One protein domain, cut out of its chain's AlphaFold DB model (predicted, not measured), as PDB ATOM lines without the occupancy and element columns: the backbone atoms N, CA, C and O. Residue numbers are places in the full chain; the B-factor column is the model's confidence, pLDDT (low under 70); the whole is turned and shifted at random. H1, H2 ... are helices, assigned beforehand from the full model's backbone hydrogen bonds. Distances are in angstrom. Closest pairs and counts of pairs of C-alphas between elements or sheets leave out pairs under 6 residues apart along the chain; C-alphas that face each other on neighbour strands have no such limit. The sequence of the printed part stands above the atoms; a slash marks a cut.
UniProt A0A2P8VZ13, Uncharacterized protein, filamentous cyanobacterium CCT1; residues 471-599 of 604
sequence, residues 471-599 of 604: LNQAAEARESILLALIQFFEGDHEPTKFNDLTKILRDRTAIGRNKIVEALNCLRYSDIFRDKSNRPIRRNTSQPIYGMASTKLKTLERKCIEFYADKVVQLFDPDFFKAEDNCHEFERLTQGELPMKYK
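What this domain is: This is residues 471 to 599 of the 604 residues of an uncharacterized protein of filamentous cyanobacterium CCT1 (UniProt A0A2P8VZ13). Three helices, H1, H2 and H3, cross one another steeply in a clump at one end of an elongated body, and the longest helix, H4, starts at this clump, packing on H1 and H3 with its first half, and runs on beyond it. At the other end H5 folds back toward H4 without clearly touching it, while a long loop of residues 526 to 552, between H3 and H4, lies at the clump's end of the body. The printed part has 129 residues with five named helices, in the order H1, H2, H3, H4, H5, and no named strand; its class is all helix. It is compact, with a radius of gyration of the C-alphas of 15.1 A, and spans 46 by 30 by 23 A.

Where its parts are: H4 holds residues 553 to 571 and is 27.0 A long from first to last C-alpha; its C-alpha 553 is at (-15.098, 36.373, -4.875). H1, residues 475 to 490, is 22.0 A long and begins at C-alpha 475, (-18.255, 45.232, -12.404). H3 holds residues 513 to 525 and measures 18.0 A. H2 is residues 498 to 509, 16.1 A. H5, residues 580 to 590, measures 15.4 A and ends at C-alpha 590, (-21.635, 50.014, -9.432).

How they stand to each other: H4, with residues 553 to 557 alone, touches H1 at a steep tilt of 53 degrees, opposite ways; their closest C-alphas, of Leu 482 and Leu 553, are 6.5 A apart. With residues 556 to 563 alone H4 touches H3, about perpendicular at 89 degrees; the closest C-alphas, of Cys 522 and Cys 560, are 5.8 A apart. H1 and H3 are the hubs, touching three helices each. They touch each other at a steep tilt of 66 degrees, the same way, through residues 477 to 481 and 515 to 519 alone; the closest C-alphas, of Ile 481 and Ile 516, are 6.5 A apart. H2 touches H3 at a steep tilt of 53 degrees, opposite ways, with the C-alphas of Thr 502 and Ile 516 closest at 6.4 A. H2, with residues 505 to 509 alone, touches residues 480 to 485 of H1, and the C-alphas of Ala 484 and Leu 505 are closest at 6.2 A. H5 is close to H4 but not clearly touching, the C-alphas of Ile 561 and Thr 590 being closest at 7.5 A. H2 and H4 are apart, as are H2 and H5, and H3 and H5. In H1, H2, H3, H4 and H5 every O i to N i+4 pair is within hydrogen-bond range.

The domain as a whole: The two C-alphas farthest apart, of Glu 494 and Ala 579, are 46.5 A from each other. The printed part has no cut. The link from H3 to H4 is long, with 27 residues, and the link from H2 to H3 is tight. The mean pLDDT of the printed part is 87.6; residues 539 to 542 and residue 571 are under 70.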
ATOM      1  N   LEU A 471     -12.712  55.917  -9.426       80.75
ATOM      2  CA  LEU A 471     -13.368  54.752  -8.826       80.75
ATOM      3  C   LEU A 471     -13.900  53.817  -9.918       80.75
ATOM      4  O   LEU A 471     -14.542  54.261 -10.875       80.75
ATOM      5  N   ASN A 472     -13.670  52.510  -9.777       74.88
ATOM      6  CA  ASN A 472     -14.039  51.552 -10.814       74.88
ATOM      7  C   ASN A 472     -15.547  51.250 -10.819       74.88
ATOM      8  O   ASN A 472     -16.049  50.471 -10.008       74.88
ATOM      9  N   GLN A 473     -16.261  51.829 -11.785       74.69
ATOM     10  CA  GLN A 473     -17.698  51.616 -11.999       74.69
ATOM     11  C   GLN A 473     -18.008  50.260 -12.666       74.69
ATOM     12  O   GLN A 473     -19.088  49.711 -12.472       74.69
ATOM     13  N   ALA A 474     -17.059  49.672 -13.406       80.56
ATOM     14  CA  ALA A 474     -17.297  48.484 -14.225       80.56
ATOM     15  C   ALA A 474     -17.145  47.180 -13.419       80.56
ATOM     16  O   ALA A 474     -16.026  46.773 -13.092       80.56
ATOM     17  N   ALA A 475     -18.260  46.495 -13.145       86.38
ATOM     18  CA  ALA A 475     -18.255  45.232 -12.404       86.38
ATOM     19  C   ALA A 475     -17.468  44.121 -13.106       86.38
ATOM     20  O   ALA A 475     -16.696  43.436 -12.449       86.38
ATOM     21  N   GLU A 476     -17.559  44.012 -14.432       85.81
ATOM     22  CA  GLU A 476     -16.810  43.017 -15.217       85.81
ATOM     23  C   GLU A 476     -15.289  43.176 -15.057       85.81
ATOM     24  O   GLU A 476     -14.547  42.197 -14.924       85.81
ATOM     25  N   ALA A 477     -14.816  44.427 -15.006       85.50
ATOM     26  CA  ALA A 477     -13.410  44.726 -14.774       85.50
ATOM     27  C   ALA A 477     -13.001  44.370 -13.338       85.50
ATOM     28  O   ALA A 477     -11.959  43.750 -13.135       85.50
ATOM     29  N   ARG A 478     -13.816  44.720 -12.330       92.62
ATOM     30  CA  ARG A 478     -13.538  44.329 -10.936       92.62
ATOM     31  C   ARG A 478     -13.513  42.815 -10.779       92.62
ATOM     32  O   ARG A 478     -12.546  42.290 -10.239       92.62
ATOM     33  N   GLU A 479     -14.512  42.114 -11.301       92.56
ATOM     34  CA  GLU A 479     -14.615  40.658 -11.226       92.56
ATOM     35  C   GLU A 479     -13.390  39.978 -11.842       92.56
ATOM     36  O   GLU A 479     -12.782  39.117 -11.205       92.56
ATOM     37  N   SER A 480     -12.960  40.429 -13.023       91.75
ATOM     38  CA  SER A 480     -11.761  39.915 -13.693       91.75
ATOM     39  C   SER A 480     -10.490  40.115 -12.854       91.75
ATOM     40  O   SER A 480      -9.690  39.187 -12.713       91.75
ATOM     41  N   ILE A 481     -10.321  41.290 -12.229       93.44
ATOM     42  CA  ILE A 481      -9.197  41.563 -11.315       93.44
ATOM     43  C   ILE A 481      -9.257  40.638 -10.096       93.44
ATOM     44  O   ILE A 481      -8.248  40.041  -9.716       93.44
ATOM     45  N   LEU A 482     -10.432  40.510  -9.475       95.88
ATOM     46  CA  LEU A 482     -10.620  39.706  -8.270       95.88
ATOM     47  C   LEU A 482     -10.386  38.216  -8.539       95.88
ATOM     48  O   LEU A 482      -9.757  37.553  -7.718       95.88
ATOM     49  N   LEU A 483     -10.833  37.692  -9.681       95.44
ATOM     50  CA  LEU A 483     -10.576  36.310 -10.094       95.44
ATOM     51  C   LEU A 483      -9.086  36.055 -10.340       95.44
ATOM     52  O   LEU A 483      -8.549  35.070  -9.831       95.44
ATOM     53  N   ALA A 484      -8.396  36.957 -11.043       94.44
ATOM     54  CA  ALA A 484      -6.955  36.841 -11.265       94.44
ATOM     55  C   ALA A 484      -6.159  36.902  -9.948       94.44
ATOM     56  O   ALA A 484      -5.176  36.174  -9.772       94.44
ATOM     57  N   LEU A 485      -6.614  37.727  -9.003       96.06
ATOM     58  CA  LEU A 485      -6.048  37.848  -7.664       96.06
ATOM     59  C   LEU A 485      -6.267  36.584  -6.826       96.06
ATOM     60  O   LEU A 485      -5.329  36.104  -6.191       96.06
ATOM     61  N   ILE A 486      -7.477  36.023  -6.851       96.00
ATOM     62  CA  ILE A 486      -7.796  34.750  -6.197       96.00
ATOM     63  C   ILE A 486      -6.894  33.647  -6.748       96.00
ATOM     64  O   ILE A 486      -6.222  32.971  -5.977       96.00
ATOM     65  N   GLN A 487      -6.801  33.526  -8.073       94.44
ATOM     66  CA  GLN A 487      -5.964  32.519  -8.720       94.44
ATOM     67  C   GLN A 487      -4.482  32.664  -8.348       94.44
ATOM     68  O   GLN A 487      -3.776  31.665  -8.225       94.44
ATOM     69  N   PHE A 488      -3.987  33.893  -8.179       94.50
ATOM     70  CA  PHE A 488      -2.620  34.132  -7.722       94.50
ATOM     71  C   PHE A 488      -2.394  33.633  -6.287       94.50
ATOM     72  O   PHE A 488      -1.434  32.906  -6.052       94.50
ATOM     73  N   PHE A 489      -3.285  33.973  -5.351       93.94
ATOM     74  CA  PHE A 489      -3.136  33.621  -3.931       93.94
ATOM     75  C   PHE A 489      -3.564  32.189  -3.571       93.94
ATOM     76  O   PHE A 489      -3.232  31.711  -2.490       93.94
ATOM     77  N   GLU A 490      -4.305  31.502  -4.441       91.56
ATOM     78  CA  GLU A 490      -4.601  30.066  -4.306       91.56
ATOM     79  C   GLU A 490      -3.508  29.176  -4.919       91.56
ATOM     80  O   GLU A 490      -3.454  27.980  -4.625       91.56
ATOM     81  N   GLY A 491      -2.637  29.748  -5.755       87.69
ATOM     82  CA  GLY A 491      -1.458  29.077  -6.295       87.69
ATOM     83  C   GLY A 491      -0.272  29.074  -5.330       87.69
ATOM     84  O   GLY A 491      -0.279  29.740  -4.296       87.69
ATOM     85  N   ASP A 492       0.776  28.333  -5.692       83.00
ATOM     86  CA  ASP A 492       2.070  28.451  -5.018       83.00
ATOM     87  C   ASP A 492       2.745  29.742  -5.495       83.00
ATOM     88  O   ASP A 492       3.000  29.915  -6.691       83.00
ATOM     89  N   HIS A 493       2.955  30.684  -4.579       88.19
ATOM     90  CA  HIS A 493       3.491  31.997  -4.899       88.19
ATOM     91  C   HIS A 493       4.516  32.437  -3.856       88.19
ATOM     92  O   HIS A 493       4.374  32.204  -2.652       88.19
ATOM     93  N   GLU A 494       5.544  33.148  -4.310       89.69
ATOM     94  CA  GLU A 494       6.460  33.814  -3.394       89.69
ATOM     95  C   GLU A 494       5.783  35.036  -2.745       89.69
ATOM     96  O   GLU A 494       4.839  35.610  -3.308       89.69
ATOM     97  N   PRO A 495       6.226  35.462  -1.546       91.12
ATOM     98  CA  PRO A 495       5.750  36.697  -0.940       91.12
ATOM     99  C   PRO A 495       5.986  37.879  -1.883       91.12
ATOM    100  O   PRO A 495       7.124  38.172  -2.240       91.12
ATOM    101  N   THR A 496       4.917  38.571  -2.267       90.31
ATOM    102  CA  THR A 496       4.961  39.548  -3.365       90.31
ATOM    103  C   THR A 496       4.608  40.948  -2.879       90.31
ATOM    104  O   THR A 496       3.800  41.095  -1.961       90.31
ATOM    105  N   LYS A 497       5.193  42.004  -3.450       88.81
ATOM    106  CA  LYS A 497       4.825  43.386  -3.090       88.81
ATOM    107  C   LYS A 497       3.628  43.862  -3.912       88.81
ATOM    108  O   LYS A 497       3.264  43.253  -4.910       88.81
ATOM    109  N   PHE A 498       3.028  44.986  -3.519       84.25
ATOM    110  CA  PHE A 498       1.892  45.561  -4.254       84.25
ATOM    111  C   PHE A 498       2.227  45.902  -5.711       84.25
ATOM    112  O   PHE A 498       1.398  45.658  -6.584       84.25
ATOM    113  N   ASN A 499       3.425  46.424  -5.978       80.25
ATOM    114  CA  ASN A 499       3.852  46.767  -7.339       80.25
ATOM    115  C   ASN A 499       3.986  45.506  -8.203       80.25
ATOM    116  O   ASN A 499       3.451  45.458  -9.310       80.25
ATOM    117  N   ASP A 500       4.606  44.459  -7.654       86.44
ATOM    118  CA  ASP A 500       4.767  43.167  -8.327       86.44
ATOM    119  C   ASP A 500       3.404  42.508  -8.579       86.44
ATOM    120  O   ASP A 500       3.115  42.063  -9.687       86.44
ATOM    121  N   LEU A 501       2.515  42.531  -7.581       88.75
ATOM    122  CA  LEU A 501       1.145  42.037  -7.708       88.75
ATOM    123  C   LEU A 501       0.355  42.803  -8.773       88.75
ATOM    124  O   LEU A 501      -0.379  42.198  -9.545       88.75
ATOM    125  N   THR A 502       0.518  44.126  -8.842       87.00
ATOM    126  CA  THR A 502      -0.127  44.965  -9.862       87.00
ATOM    127  C   THR A 502       0.320  44.551 -11.260       87.00
ATOM    128  O   THR A 502      -0.526  44.380 -12.138       87.00
ATOM    129  N   LYS A 503       1.628  44.323 -11.450       85.75
ATOM    130  CA  LYS A 503       2.186  43.824 -12.713       85.75
ATOM    131  C   LYS A 503       1.603  42.457 -13.076       85.75
ATOM    132  O   LYS A 503       1.036  42.300 -14.150       85.75
ATOM    133  N   ILE A 504       1.621  41.510 -12.136       88.94
ATOM    134  CA  ILE A 504       1.093  40.153 -12.337       88.94
ATOM    135  C   ILE A 504      -0.387  40.170 -12.747       88.94
ATOM    136  O   ILE A 504      -0.801  39.399 -13.611       88.94
ATOM    137  N   LEU A 505      -1.203  41.028 -12.133       88.31
ATOM    138  CA  LEU A 505      -2.625  41.130 -12.464       88.31
ATOM    139  C   LEU A 505      -2.866  41.808 -13.814       88.31
ATOM    140  O   LEU A 505      -3.789  41.413 -14.526       88.31
ATOM    141  N   ARG A 506      -2.041  42.793 -14.179       85.56
ATOM    142  CA  ARG A 506      -2.109  43.470 -15.479       85.56
ATOM    143  C   ARG A 506      -1.866  42.474 -16.605       85.56
ATOM    144  O   ARG A 506      -2.707  42.346 -17.493       85.56
ATOM    145  N   ASP A 507      -0.797  41.692 -16.480       86.31
ATOM    146  CA  ASP A 507      -0.389  40.697 -17.473       86.31
ATOM    147  C   ASP A 507      -1.443  39.575 -17.634       86.31
ATOM    148  O   ASP A 507      -1.520  38.928 -18.677       86.31
ATOM    149  N   ARG A 508      -2.295  39.353 -16.620       87.44
ATOM    150  CA  ARG A 508      -3.350  38.321 -16.621       87.44
ATOM    151  C   ARG A 508      -4.729  38.795 -17.073       87.44
ATOM    152  O   ARG A 508      -5.552  37.949 -17.414       87.44
ATOM    153  N   THR A 509      -5.026  40.094 -17.013       82.88
ATOM    154  CA  THR A 509      -6.406  40.594 -17.188       82.88
ATOM    155  C   THR A 509      -6.588  41.558 -18.353       82.88
ATOM    156  O   THR A 509      -7.731  41.831 -18.705       82.88
ATOM    157  N   ALA A 510      -5.508  42.077 -18.955       82.25
ATOM    158  CA  ALA A 510      -5.565  43.156 -19.954       82.25
ATOM    159  C   ALA A 510      -6.347  44.402 -19.471       82.25
ATOM    160  O   ALA A 510      -6.834  45.204 -20.267       82.25
ATOM    161  N   ILE A 511      -6.479  44.577 -18.150       81.38
ATOM    162  CA  ILE A 511      -7.148  45.720 -17.528       81.38
ATOM    163  C   ILE A 511      -6.109  46.792 -17.194       81.38
ATOM    164  O   ILE A 511      -5.025  46.496 -16.693       81.38
ATOM    165  N   GLY A 512      -6.455  48.059 -17.439       78.12
ATOM    166  CA  GLY A 512      -5.577  49.195 -17.152       78.12
ATOM    167  C   GLY A 512      -5.141  49.266 -15.682       78.12
ATOM    168  O   GLY A 512      -5.947  49.052 -14.768       78.12
ATOM    169  N   ARG A 513      -3.867  49.626 -15.455       79.44
ATOM    170  CA  ARG A 513      -3.211  49.681 -14.131       79.44
ATOM    171  C   ARG A 513      -4.036  50.431 -13.087       79.44
ATOM    172  O   ARG A 513      -4.165  49.937 -11.974       79.44
ATOM    173  N   ASN A 514      -4.659  51.553 -13.446       74.81
ATOM    174  CA  ASN A 514      -5.442  52.367 -12.506       74.81
ATOM    175  C   ASN A 514      -6.596  51.582 -11.867       74.81
ATOM    176  O   ASN A 514      -6.786  51.652 -10.656       74.81
ATOM    177  N   LYS A 515      -7.313  50.758 -12.643       83.06
ATOM    178  CA  LYS A 515      -8.410  49.922 -12.124       83.06
ATOM    179  C   LYS A 515      -7.896  48.799 -11.217       83.06
ATOM    180  O   LYS A 515      -8.551  48.459 -10.236       83.06
ATOM    181  N   ILE A 516      -6.721  48.245 -11.526       85.00
ATOM    182  CA  ILE A 516      -6.057  47.214 -10.714       85.00
ATOM    183  C   ILE A 516      -5.578  47.807  -9.390       85.00
ATOM    184  O   ILE A 516      -5.889  47.271  -8.330       85.00
ATOM    185  N   VAL A 517      -4.854  48.925  -9.442       84.00
ATOM    186  CA  VAL A 517      -4.337  49.631  -8.264       84.00
ATOM    187  C   VAL A 517      -5.481  50.074  -7.359       84.00
ATOM    188  O   VAL A 517      -5.395  49.902  -6.144       84.00
ATOM    189  N   GLU A 518      -6.572  50.584  -7.929       86.50
ATOM    190  CA  GLU A 518      -7.780  50.938  -7.185       86.50
ATOM    191  C   GLU A 518      -8.361  49.715  -6.458       86.50
ATOM    192  O   GLU A 518      -8.475  49.738  -5.230       86.50
ATOM    193  N   ALA A 519      -8.618  48.613  -7.171       88.44
ATOM    194  CA  ALA A 519      -9.150  47.389  -6.571       88.44
ATOM    195  C   ALA A 519      -8.226  46.830  -5.472       88.44
ATOM    196  O   ALA A 519      -8.679  46.467  -4.384       88.44
ATOM    197  N   LEU A 520      -6.911  46.818  -5.703       89.50
ATOM    198  CA  LEU A 520      -5.918  46.415  -4.707       89.50
ATOM    199  C   LEU A 520      -5.928  47.343  -3.483       89.50
ATOM    200  O   LEU A 520      -5.870  46.873  -2.343       89.50
ATOM    201  N   ASN A 521      -6.043  48.653  -3.687       85.12
ATOM    202  CA  ASN A 521      -6.146  49.620  -2.602       85.12
ATOM    203  C   ASN A 521      -7.425  49.420  -1.793       85.12
ATOM    204  O   ASN A 521      -7.350  49.375  -0.564       85.12
ATOM    205  N   CYS A 522      -8.568  49.213  -2.443       87.81
ATOM    206  CA  CYS A 522      -9.809  48.854  -1.773       87.81
ATOM    207  C   CYS A 522      -9.616  47.648  -0.831       87.81
ATOM    208  O   CYS A 522      -9.930  47.716   0.366       87.81
ATOM    209  N   LEU A 523      -9.065  46.544  -1.345       91.56
ATOM    210  CA  LEU A 523      -8.878  45.321  -0.563       91.56
ATOM    211  C   LEU A 523      -7.881  45.529   0.587       91.56
ATOM    212  O   LEU A 523      -8.064  44.988   1.681       91.56
ATOM    213  N   ARG A 524      -6.863  46.370   0.383       89.38
ATOM    214  CA  ARG A 524      -5.927  46.798   1.431       89.38
ATOM    215  C   ARG A 524      -6.632  47.571   2.546       89.38
ATOM    216  O   ARG A 524      -6.456  47.231   3.714       89.38
ATOM    217  N   TYR A 525      -7.443  48.575   2.208       82.44
ATOM    218  CA  TYR A 525      -8.227  49.342   3.190       82.44
ATOM    219  C   TYR A 525      -9.274  48.482   3.903       82.44
ATOM    220  O   TYR A 525      -9.621  48.758   5.050       82.44
ATOM    221  N   SER A 526      -9.706  47.401   3.260       85.69
ATOM    222  CA  SER A 526     -10.630  46.409   3.806       85.69
ATOM    223  C   SER A 526      -9.958  45.302   4.623       85.69
ATOM    224  O   SER A 526     -10.603  44.297   4.932       85.69
ATOM    225  N   ASP A 527      -8.677  45.463   4.977       90.31
ATOM    226  CA  ASP A 527      -7.909  44.495   5.757       90.31
ATOM    227  C   ASP A 527      -7.906  43.088   5.135       90.31
ATOM    228  O   ASP A 527      -7.999  42.092   5.857       90.31
ATOM    229  N   ILE A 528      -7.809  42.970   3.808       95.06
ATOM    230  CA  ILE A 528      -7.760  41.666   3.133       95.06
ATOM    231  C   ILE A 528      -6.340  41.101   3.108       95.06
ATOM    232  O   ILE A 528      -6.150  39.947   3.481       95.06
ATOM    233  N   PHE A 529      -5.331  41.883   2.741       94.31
ATOM    234  CA  PHE A 529      -3.959  41.380   2.613       94.31
ATOM    235  C   PHE A 529      -3.294  41.086   3.966       94.31
ATOM    236  O   PHE A 529      -3.585  41.743   4.972       94.31
ATOM    237  N   ARG A 530      -2.424  40.070   4.005       93.69
ATOM    238  CA  ARG A 530      -1.783  39.540   5.220       93.69
ATOM    239  C   ARG A 530      -0.260  39.539   5.110       93.69
ATOM    240  O   ARG A 530       0.289  39.148   4.083       93.69
ATOM    241  N   ASP A 531       0.408  39.965   6.183       92.62
ATOM    242  CA  ASP A 531       1.864  39.859   6.337       92.62
ATOM    243  C   ASP A 531       2.281  38.433   6.757       92.62
ATOM    244  O   ASP A 531       1.442  37.564   7.011       92.62
ATOM    245  N   LYS A 532       3.592  38.193   6.900       92.56
ATOM    246  CA  LYS A 532       4.147  36.904   7.366       92.56
ATOM    247  C   LYS A 532       3.601  36.452   8.725       92.56
ATOM    248  O   LYS A 532       3.609  35.268   9.038       92.56
ATOM    249  N   SER A 533       3.175  37.400   9.560       91.31
ATOM    250  CA  SER A 533       2.608  37.152  10.891       91.31
ATOM    251  C   SER A 533       1.078  37.051  10.865       91.31
ATOM    252  O   SER A 533       0.449  37.097  11.921       91.31
ATOM    253  N   ASN A 534       0.470  36.938   9.677       90.50
ATOM    254  CA  ASN A 534      -0.974  36.910   9.459       90.50
ATOM    255  C   ASN A 534      -1.712  38.163   9.976       90.50
ATOM    256  O   ASN A 534      -2.887  38.111  10.344       90.50
ATOM    257  N   ARG A 535      -1.036  39.316  10.016       88.88
ATOM    258  CA  ARG A 535      -1.649  40.600  10.384       88.88
ATOM    259  C   ARG A 535      -2.091  41.363   9.137       88.88
ATOM    260  O   ARG A 535      -1.446  41.235   8.096       88.88
ATOM    261  N   PRO A 536      -3.162  42.173   9.220       89.38
ATOM    262  CA  PRO A 536      -3.584  43.003   8.102       89.38
ATOM    263  C   PRO A 536      -2.495  43.977   7.651       89.38
ATOM    264  O   PRO A 536      -1.958  44.739   8.460       89.38
ATOM    265  N   ILE A 537      -2.213  43.993   6.349       84.19
ATOM    266  CA  ILE A 537      -1.301  44.968   5.748       84.19
ATOM    267  C   ILE A 537      -2.062  46.280   5.568       84.19
ATOM    268  O   ILE A 537      -2.753  46.505   4.579       84.19
ATOM    269  N   ARG A 538      -1.945  47.161   6.567       70.44
ATOM    270  CA  ARG A 538      -2.563  48.500   6.560       70.44
ATOM    271  C   ARG A 538      -1.605  49.588   6.077       70.44
ATOM    272  O   ARG A 538      -2.038  50.688   5.715       70.44
ATOM    273  N   ARG A 539      -0.290  49.324   6.121       58.59
ATOM    274  CA  ARG A 539       0.766  50.317   5.891       58.59
ATOM    275  C   ARG A 539       1.842  49.879   4.891       58.59
ATOM    276  O   ARG A 539       2.233  48.729   4.933       58.59
ATOM    277  N   ASN A 540       2.307  50.855   4.100       52.19
ATOM    278  CA  ASN A 540       3.416  50.862   3.133       52.19
ATOM    279  C   ASN A 540       3.387  49.761   2.038       52.19
ATOM    280  O   ASN A 540       3.292  48.575   2.330       52.19
ATOM    281  N   THR A 541       3.499  50.166   0.769       58.84
ATOM    282  CA  THR A 541       3.525  49.306  -0.438       58.84
ATOM    283  C   THR A 541       4.778  48.426  -0.533       58.84
ATOM    284  O   THR A 541       4.801  47.464  -1.301       58.84
ATOM    285  N   SER A 542       5.798  48.700   0.289       64.25
ATOM    286  CA  SER A 542       7.049  47.931   0.354       64.25
ATOM    287  C   SER A 542       6.969  46.623   1.157       64.25
ATOM    288  O   SER A 542       7.890  45.804   1.054       64.25
ATOM    289  N   GLN A 543       5.905  46.391   1.941       76.12
ATOM    290  CA  GLN A 543       5.739  45.134   2.682       76.12
ATOM    291  C   GLN A 543       5.302  43.984   1.758       76.12
ATOM    292  O   GLN A 543       4.304  44.131   1.051       76.12
ATOM    293  N   PRO A 544       5.979  42.817   1.799       87.75
ATOM    294  CA  PRO A 544       5.531  41.643   1.062       87.75
ATOM    295  C   PRO A 544       4.206  41.110   1.617       87.75
ATOM    296  O   PRO A 544       4.025  40.977   2.832       87.75
ATOM    297  N   ILE A 545       3.303  40.775   0.706       92.94
ATOM    298  CA  ILE A 545       2.025  40.126   0.942       92.94
ATOM    299  C   ILE A 545       2.260  38.617   0.928       92.94
ATOM    300  O   ILE A 545       2.746  38.058  -0.053       92.94
ATOM    301  N   TYR A 546       1.903  37.962   2.028       94.12
ATOM    302  CA  TYR A 546       2.044  36.515   2.204       94.12
ATOM    303  C   TYR A 546       0.728  35.768   1.982       94.12
ATOM    304  O   TYR A 546       0.736  34.553   1.849       94.12
ATOM    305  N   GLY A 547      -0.404  36.474   1.977       94.19
ATOM    306  CA  GLY A 547      -1.705  35.857   1.765       94.19
ATOM    307  C   GLY A 547      -2.864  36.841   1.863       94.19
ATOM    308  O   GLY A 547      -2.679  38.049   2.055       94.19
ATOM    309  N   MET A 548      -4.077  36.301   1.785       95.44
ATOM    310  CA  MET A 548      -5.327  37.047   1.901       95.44
ATOM    311  C   MET A 548      -6.224  36.463   2.994       95.44
ATOM    312  O   MET A 548      -6.262  35.261   3.234       95.44
ATOM    313  N   ALA A 549      -7.004  37.327   3.639       92.75
ATOM    314  CA  ALA A 549      -7.999  36.961   4.643       92.75
ATOM    315  C   ALA A 549      -9.157  36.128   4.075       92.75
ATOM    316  O   ALA A 549      -9.861  35.443   4.816       92.75
ATOM    317  N   SER A 550      -9.416  36.264   2.774       95.00
ATOM    318  CA  SER A 550     -10.463  35.558   2.051       95.00
ATOM    319  C   SER A 550     -10.104  35.497   0.572       95.00
ATOM    320  O   SER A 550      -9.696  36.509   0.013       95.00
ATOM    321  N   THR A 551     -10.325  34.344  -0.055       93.81
ATOM    322  CA  THR A 551     -10.270  34.151  -1.515       93.81
ATOM    323  C   THR A 551     -11.672  33.982  -2.117       93.81
ATOM    324  O   THR A 551     -11.845  33.579  -3.259       93.81
ATOM    325  N   LYS A 552     -12.732  34.295  -1.357       95.38
ATOM    326  CA  LYS A 552     -14.113  34.194  -1.852       95.38
ATOM    327  C   LYS A 552     -14.471  35.441  -2.656       95.38
ATOM    328  O   LYS A 552     -14.615  36.507  -2.059       95.38
ATOM    329  N   LEU A 553     -14.733  35.283  -3.955       93.75
ATOM    330  CA  LEU A 553     -15.098  36.373  -4.875       93.75
ATOM    331  C   LEU A 553     -16.182  37.302  -4.306       93.75
ATOM    332  O   LEU A 553     -15.958  38.500  -4.178       93.75
ATOM    333  N   LYS A 554     -17.309  36.746  -3.839       92.81
ATOM    334  CA  LYS A 554     -18.406  37.532  -3.236       92.81
ATOM    335  C   LYS A 554     -17.974  38.374  -2.032       92.81
ATOM    336  O   LYS A 554     -18.524  39.445  -1.798       92.81
ATOM    337  N   THR A 555     -17.017  37.891  -1.237       92.88
ATOM    338  CA  THR A 555     -16.502  38.641  -0.084       92.88
ATOM    339  C   THR A 555     -15.665  39.826  -0.545       92.88
ATOM    340  O   THR A 555     -15.805  40.902   0.028       92.88
ATOM    341  N   LEU A 556     -14.808  39.623  -1.547       94.31
ATOM    342  CA  LEU A 556     -13.933  40.660  -2.091       94.31
ATOM    343  C   LEU A 556     -14.738  41.735  -2.824       94.31
ATOM    344  O   LEU A 556     -14.548  42.914  -2.551       94.31
ATOM    345  N   GLU A 557     -15.714  41.330  -3.638       94.38
ATOM    346  CA  GLU A 557     -16.597  42.263  -4.344       94.38
ATOM    347  C   GLU A 557     -17.374  43.135  -3.357       94.38
ATOM    348  O   GLU A 557     -17.360  44.359  -3.446       94.38
ATOM    349  N   ARG A 558     -17.949  42.531  -2.308       93.50
ATOM    350  CA  ARG A 558     -18.613  43.293  -1.242       93.50
ATOM    351  C   ARG A 558     -17.677  44.311  -0.578       93.50
ATOM    352  O   ARG A 558     -18.142  45.372  -0.175       93.50
ATOM    353  N   LYS A 559     -16.378  44.014  -0.450       93.25
ATOM    354  CA  LYS A 559     -15.395  44.968   0.089       93.25
ATOM    355  C   LYS A 559     -15.144  46.149  -0.848       93.25
ATOM    356  O   LYS A 559     -15.078  47.270  -0.352       93.25
ATOM    357  N   CYS A 560     -15.116  45.927  -2.161       91.62
ATOM    358  CA  CYS A 560     -15.134  46.995  -3.170       91.62
ATOM    359  C   CYS A 560     -16.355  47.896  -3.034       91.62
ATOM    360  O   CYS A 560     -16.206  49.108  -2.896       91.62
ATOM    361  N   ILE A 561     -17.547  47.313  -2.945       94.56
ATOM    362  CA  ILE A 561     -18.771  48.106  -2.815       94.56
ATOM    363  C   ILE A 561     -18.828  48.867  -1.479       94.56
ATOM    364  O   ILE A 561     -19.199  50.039  -1.456       94.56
ATOM    365  N   GLU A 562     -18.402  48.248  -0.370       92.06
ATOM    366  CA  GLU A 562     -18.263  48.928   0.930       92.06
ATOM    367  C   GLU A 562     -17.325  50.138   0.840       92.06
ATOM    368  O   GLU A 562     -17.659  51.207   1.348       92.06
ATOM    369  N   PHE A 563     -16.179  49.983   0.175       91.19
ATOM    370  CA  PHE A 563     -15.205  51.053  -0.000       91.19
ATOM    371  C   PHE A 563     -15.766  52.217  -0.830       91.19
ATOM    372  O   PHE A 563     -15.608  53.375  -0.440       91.19
ATOM    373  N   TYR A 564     -16.469  51.935  -1.931       92.25
ATOM    374  CA  TYR A 564     -17.104  52.976  -2.746       92.25
ATOM    375  C   TYR A 564     -18.191  53.723  -1.977       92.25
ATOM    376  O   TYR A 564     -18.215  54.954  -1.995       92.25
ATOM    377  N   ALA A 565     -19.043  53.006  -1.243       91.75
ATOM    378  CA  ALA A 565     -20.064  53.625  -0.405       91.75
ATOM    379  C   ALA A 565     -19.440  54.527   0.676       91.75
ATOM    380  O   ALA A 565     -19.900  55.649   0.889       91.75
ATOM    381  N   ASP A 566     -18.338  54.097   1.305       85.38
ATOM    382  CA  ASP A 566     -17.585  54.933   2.247       85.38
ATOM    383  C   ASP A 566     -17.052  56.214   1.589       85.38
ATOM    384  O   ASP A 566     -17.124  57.287   2.191       85.38
ATOM    385  N   LYS A 567     -16.551  56.139   0.351       83.81
ATOM    386  CA  LYS A 567     -16.063  57.316  -0.383       83.81
ATOM    387  C   LYS A 567     -17.182  58.285  -0.747       83.81
ATOM    388  O   LYS A 567     -16.980  59.488  -0.597       83.81
ATOM    389  N   VAL A 568     -18.347  57.785  -1.148       86.12
ATOM    390  CA  VAL A 568     -19.529  58.616  -1.424       86.12
ATOM    391  C   VAL A 568     -19.960  59.372  -0.161       86.12
ATOM    392  O   VAL A 568     -20.074  60.593  -0.189       86.12
ATOM    393  N   VAL A 569     -20.082  58.692   0.982       84.62
ATOM    394  CA  VAL A 569     -20.460  59.342   2.254       84.62
ATOM    395  C   VAL A 569     -19.402  60.348   2.726       84.62
ATOM    396  O   VAL A 569     -19.727  61.395   3.281       84.62
ATOM    397  N   GLN A 570     -18.117  60.048   2.543       73.94
ATOM    398  CA  GLN A 570     -17.041  60.903   3.049       73.94
ATOM    399  C   GLN A 570     -16.766  62.124   2.169       73.94
ATOM    400  O   GLN A 570     -16.374  63.165   2.697       73.94
ATOM    401  N   LEU A 571     -16.893  61.979   0.847       69.81
ATOM    402  CA  LEU A 571     -16.351  62.932  -0.124       69.81
ATOM    403  C   LEU A 571     -17.386  63.490  -1.104       69.81
ATOM    404  O   LEU A 571     -17.063  64.464  -1.779       69.81
ATOM    405  N   PHE A 572     -18.573  62.883  -1.211       79.56
ATOM    406  CA  PHE A 572     -19.651  63.351  -2.084       79.56
ATOM    407  C   PHE A 572     -20.783  63.971  -1.258       79.56
ATOM    408  O   PHE A 572     -20.877  65.191  -1.157       79.56
ATOM    409  N   ASP A 573     -21.581  63.144  -0.580       82.00
ATOM    410  CA  ASP A 573     -22.648  63.596   0.312       82.00
ATOM    411  C   ASP A 573     -22.788  62.624   1.505       82.00
ATOM    412  O   ASP A 573     -23.131  61.454   1.309       82.00
ATOM    413  N   PRO A 574     -22.560  63.083   2.756       83.31
ATOM    414  CA  PRO A 574     -22.730  62.268   3.960       83.31
ATOM    415  C   PRO A 574     -24.119  61.651   4.128       83.31
ATOM    416  O   PRO A 574     -24.263  60.633   4.806       83.31
ATOM    417  N   ASP A 575     -25.128  62.270   3.522       87.88
ATOM    418  CA  ASP A 575     -26.524  61.870   3.606       87.88
ATOM    419  C   ASP A 575     -27.020  61.176   2.329       87.88
ATOM    420  O   ASP A 575     -28.206  60.850   2.250       87.88
ATOM    421  N   PHE A 576     -26.130  60.893   1.366       90.69
ATOM    422  CA  PHE A 576     -26.482  60.367   0.043       90.69
ATOM    423  C   PHE A 576     -27.422  59.157   0.119       90.69
ATOM    424  O   PHE A 576     -28.493  59.159  -0.480       90.69
ATOM    425  N   PHE A 577     -27.078  58.155   0.931       93.88
ATOM    426  CA  PHE A 577     -27.840  56.907   1.049       93.88
ATOM    427  C   PHE A 577     -29.092  56.994   1.938       93.88
ATOM    428  O   PHE A 577     -29.707  55.972   2.226       93.88
ATOM    429  N   LYS A 578     -29.494  58.188   2.401       89.31
ATOM    430  CA  LYS A 578     -30.775  58.348   3.114       89.31
ATOM    431  C   LYS A 578     -31.980  58.276   2.175       89.31
ATOM    432  O   LYS A 578     -33.071  57.958   2.640       89.31
ATOM    433  N   ALA A 579     -31.799  58.599   0.895       89.00
ATOM    434  CA  ALA A 579     -32.834  58.471  -0.123       89.00
ATOM    435  C   ALA A 579     -32.723  57.106  -0.817       89.00
ATOM    436  O   ALA A 579     -31.643  56.719  -1.257       89.00
ATOM    437  N   GLU A 580     -33.844  56.392  -0.935       90.44
ATOM    438  CA  GLU A 580     -33.897  55.072  -1.579       90.44
ATOM    439  C   GLU A 580     -33.504  55.141  -3.066       90.44
ATOM    440  O   GLU A 580     -32.738  54.302  -3.540       90.44
ATOM    441  N   ASP A 581     -33.899  56.210  -3.766       89.50
ATOM    442  CA  ASP A 581     -33.508  56.464  -5.159       89.50
ATOM    443  C   ASP A 581     -31.982  56.544  -5.332       89.50
ATOM    444  O   ASP A 581     -31.431  55.984  -6.278       89.50
ATOM    445  N   ASN A 582     -31.274  57.152  -4.375       91.69
ATOM    446  CA  ASN A 582     -29.813  57.261  -4.396       91.69
ATOM    447  C   ASN A 582     -29.134  55.910  -4.123       91.69
ATOM    448  O   ASN A 582     -28.065  55.619  -4.667       91.69
ATOM    449  N   CYS A 583     -29.745  55.058  -3.291       91.62
ATOM    450  CA  CYS A 583     -29.289  53.678  -3.120       91.62
ATOM    451  C   CYS A 583     -29.397  52.916  -4.442       91.62
ATOM    452  O   CYS A 583     -28.424  52.284  -4.852       91.62
ATOM    453  N   HIS A 584     -30.535  53.021  -5.130       91.75
ATOM    454  CA  HIS A 584     -30.734  52.388  -6.431       91.75
ATOM    455  C   HIS A 584     -29.805  52.947  -7.507       91.75
ATOM    456  O   HIS A 584     -29.275  52.180  -8.308       91.75
ATOM    457  N   GLU A 585     -29.557  54.257  -7.520       91.94
ATOM    458  CA  GLU A 585     -28.611  54.878  -8.445       91.94
ATOM    459  C   GLU A 585     -27.194  54.333  -8.245       91.94
ATOM    460  O   GLU A 585     -26.543  53.941  -9.214       91.94
ATOM    461  N   PHE A 586     -26.736  54.234  -6.996       93.75
ATOM    462  CA  PHE A 586     -25.432  53.668  -6.669       93.75
ATOM    463  C   PHE A 586     -25.332  52.179  -7.019       93.75
ATOM    464  O   PHE A 586     -24.336  51.756  -7.609       93.75
ATOM    465  N   GLU A 587     -26.344  51.375  -6.678       94.00
ATOM    466  CA  GLU A 587     -26.374  49.945  -7.010       94.00
ATOM    467  C   GLU A 587     -26.406  49.742  -8.533       94.00
ATOM    468  O   GLU A 587     -25.710  48.873  -9.050       94.00
ATOM    469  N   ARG A 588     -27.129  50.590  -9.278       92.44
ATOM    470  CA  ARG A 588     -27.142  50.586 -10.749       92.44
ATOM    471  C   ARG A 588     -25.782  50.967 -11.331       92.44
ATOM    472  O   ARG A 588     -25.330  50.321 -12.273       92.44
ATOM    473  N   LEU A 589     -25.147  52.008 -10.791       90.62
ATOM    474  CA  LEU A 589     -23.864  52.523 -11.274       90.62
ATOM    475  C   LEU A 589     -22.726  51.534 -11.024       90.62
ATOM    476  O   LEU A 589     -21.891  51.310 -11.893       90.62
ATOM    477  N   THR A 590     -22.691  50.950  -9.830       90.62
ATOM    478  CA  THR A 590     -21.635  50.014  -9.432       90.62
ATOM    479  C   THR A 590     -21.940  48.578  -9.838       90.62
ATOM    480  O   THR A 590     -21.028  47.757  -9.832       90.62
ATOM    481  N   GLN A 591     -23.195  48.260 -10.175       91.00
ATOM    482  CA  GLN A 591     -23.715  46.895 -10.340       91.00
ATOM    483  C   GLN A 591     -23.449  45.994  -9.117       91.00
ATOM    484  O   GLN A 591     -23.350  44.774  -9.235       91.00
ATOM    485  N   GLY A 592     -23.308  46.593  -7.931       88.62
ATOM    486  CA  GLY A 592     -23.033  45.902  -6.677       88.62
ATOM    487  C   GLY A 592     -24.084  46.208  -5.617       88.62
ATOM    488  O   GLY A 592     -24.634  47.303  -5.578       88.62
ATOM    489  N   GLU A 593     -24.364  45.241  -4.742       91.12
ATOM    490  CA  GLU A 593     -25.370  45.406  -3.688       91.12
ATOM    491  C   GLU A 593     -24.851  46.311  -2.563       91.12
ATOM    492  O   GLU A 593     -23.809  46.037  -1.953       91.12
ATOM    493  N   LEU A 594     -25.601  47.370  -2.246       91.19
ATOM    494  CA  LEU A 594     -25.233  48.315  -1.203       91.19
ATOM    495  C   LEU A 594     -25.268  47.614   0.174       91.19
ATOM    496  O   LEU A 594     -26.279  47.006   0.541       91.19
ATOM    497  N   PRO A 595     -24.203  47.711   0.989       89.44
ATOM    498  CA  PRO A 595     -24.172  47.085   2.305       89.44
ATOM    499  C   PRO A 595     -25.286  47.601   3.222       89.44
ATOM    500  O   PRO A 595     -25.512  48.806   3.318       89.44
ATOM    501  N   MET A 596     -25.905  46.699   3.992       86.94
ATOM    502  CA  MET A 596     -27.035  47.010   4.889       86.94
ATOM    503  C   MET A 596     -26.776  48.169   5.861       86.94
ATOM    504  O   MET A 596     -27.715  48.833   6.274       86.94
ATOM    505  N   LYS A 597     -25.512  48.442   6.220       87.75
ATOM    506  CA  LYS A 597     -25.150  49.571   7.094       87.75
ATOM    507  C   LYS A 597     -25.406  50.954   6.469       87.75
ATOM    508  O   LYS A 597     -25.414  51.928   7.213       87.75
ATOM    509  N   TYR A 598     -25.580  51.038   5.147       86.88
ATOM    510  CA  TYR A 598     -25.908  52.278   4.432       86.88
ATOM    511  C   TYR A 598     -27.352  52.330   3.942       86.88
ATOM    512  O   TYR A 598     -27.827  53.419   3.641       86.88
ATOM    513  N   LYS A 599     -28.046  51.187   3.844       86.62
ATOM    514  CA  LYS A 599     -29.451  51.170   3.429       86.62
ATOM    515  C   LYS A 599     -30.296  51.909   4.477       86.62
ATOM    516  O   LYS A 599     -30.047  51.721   5.675       86.62
TER     517      LYS A 599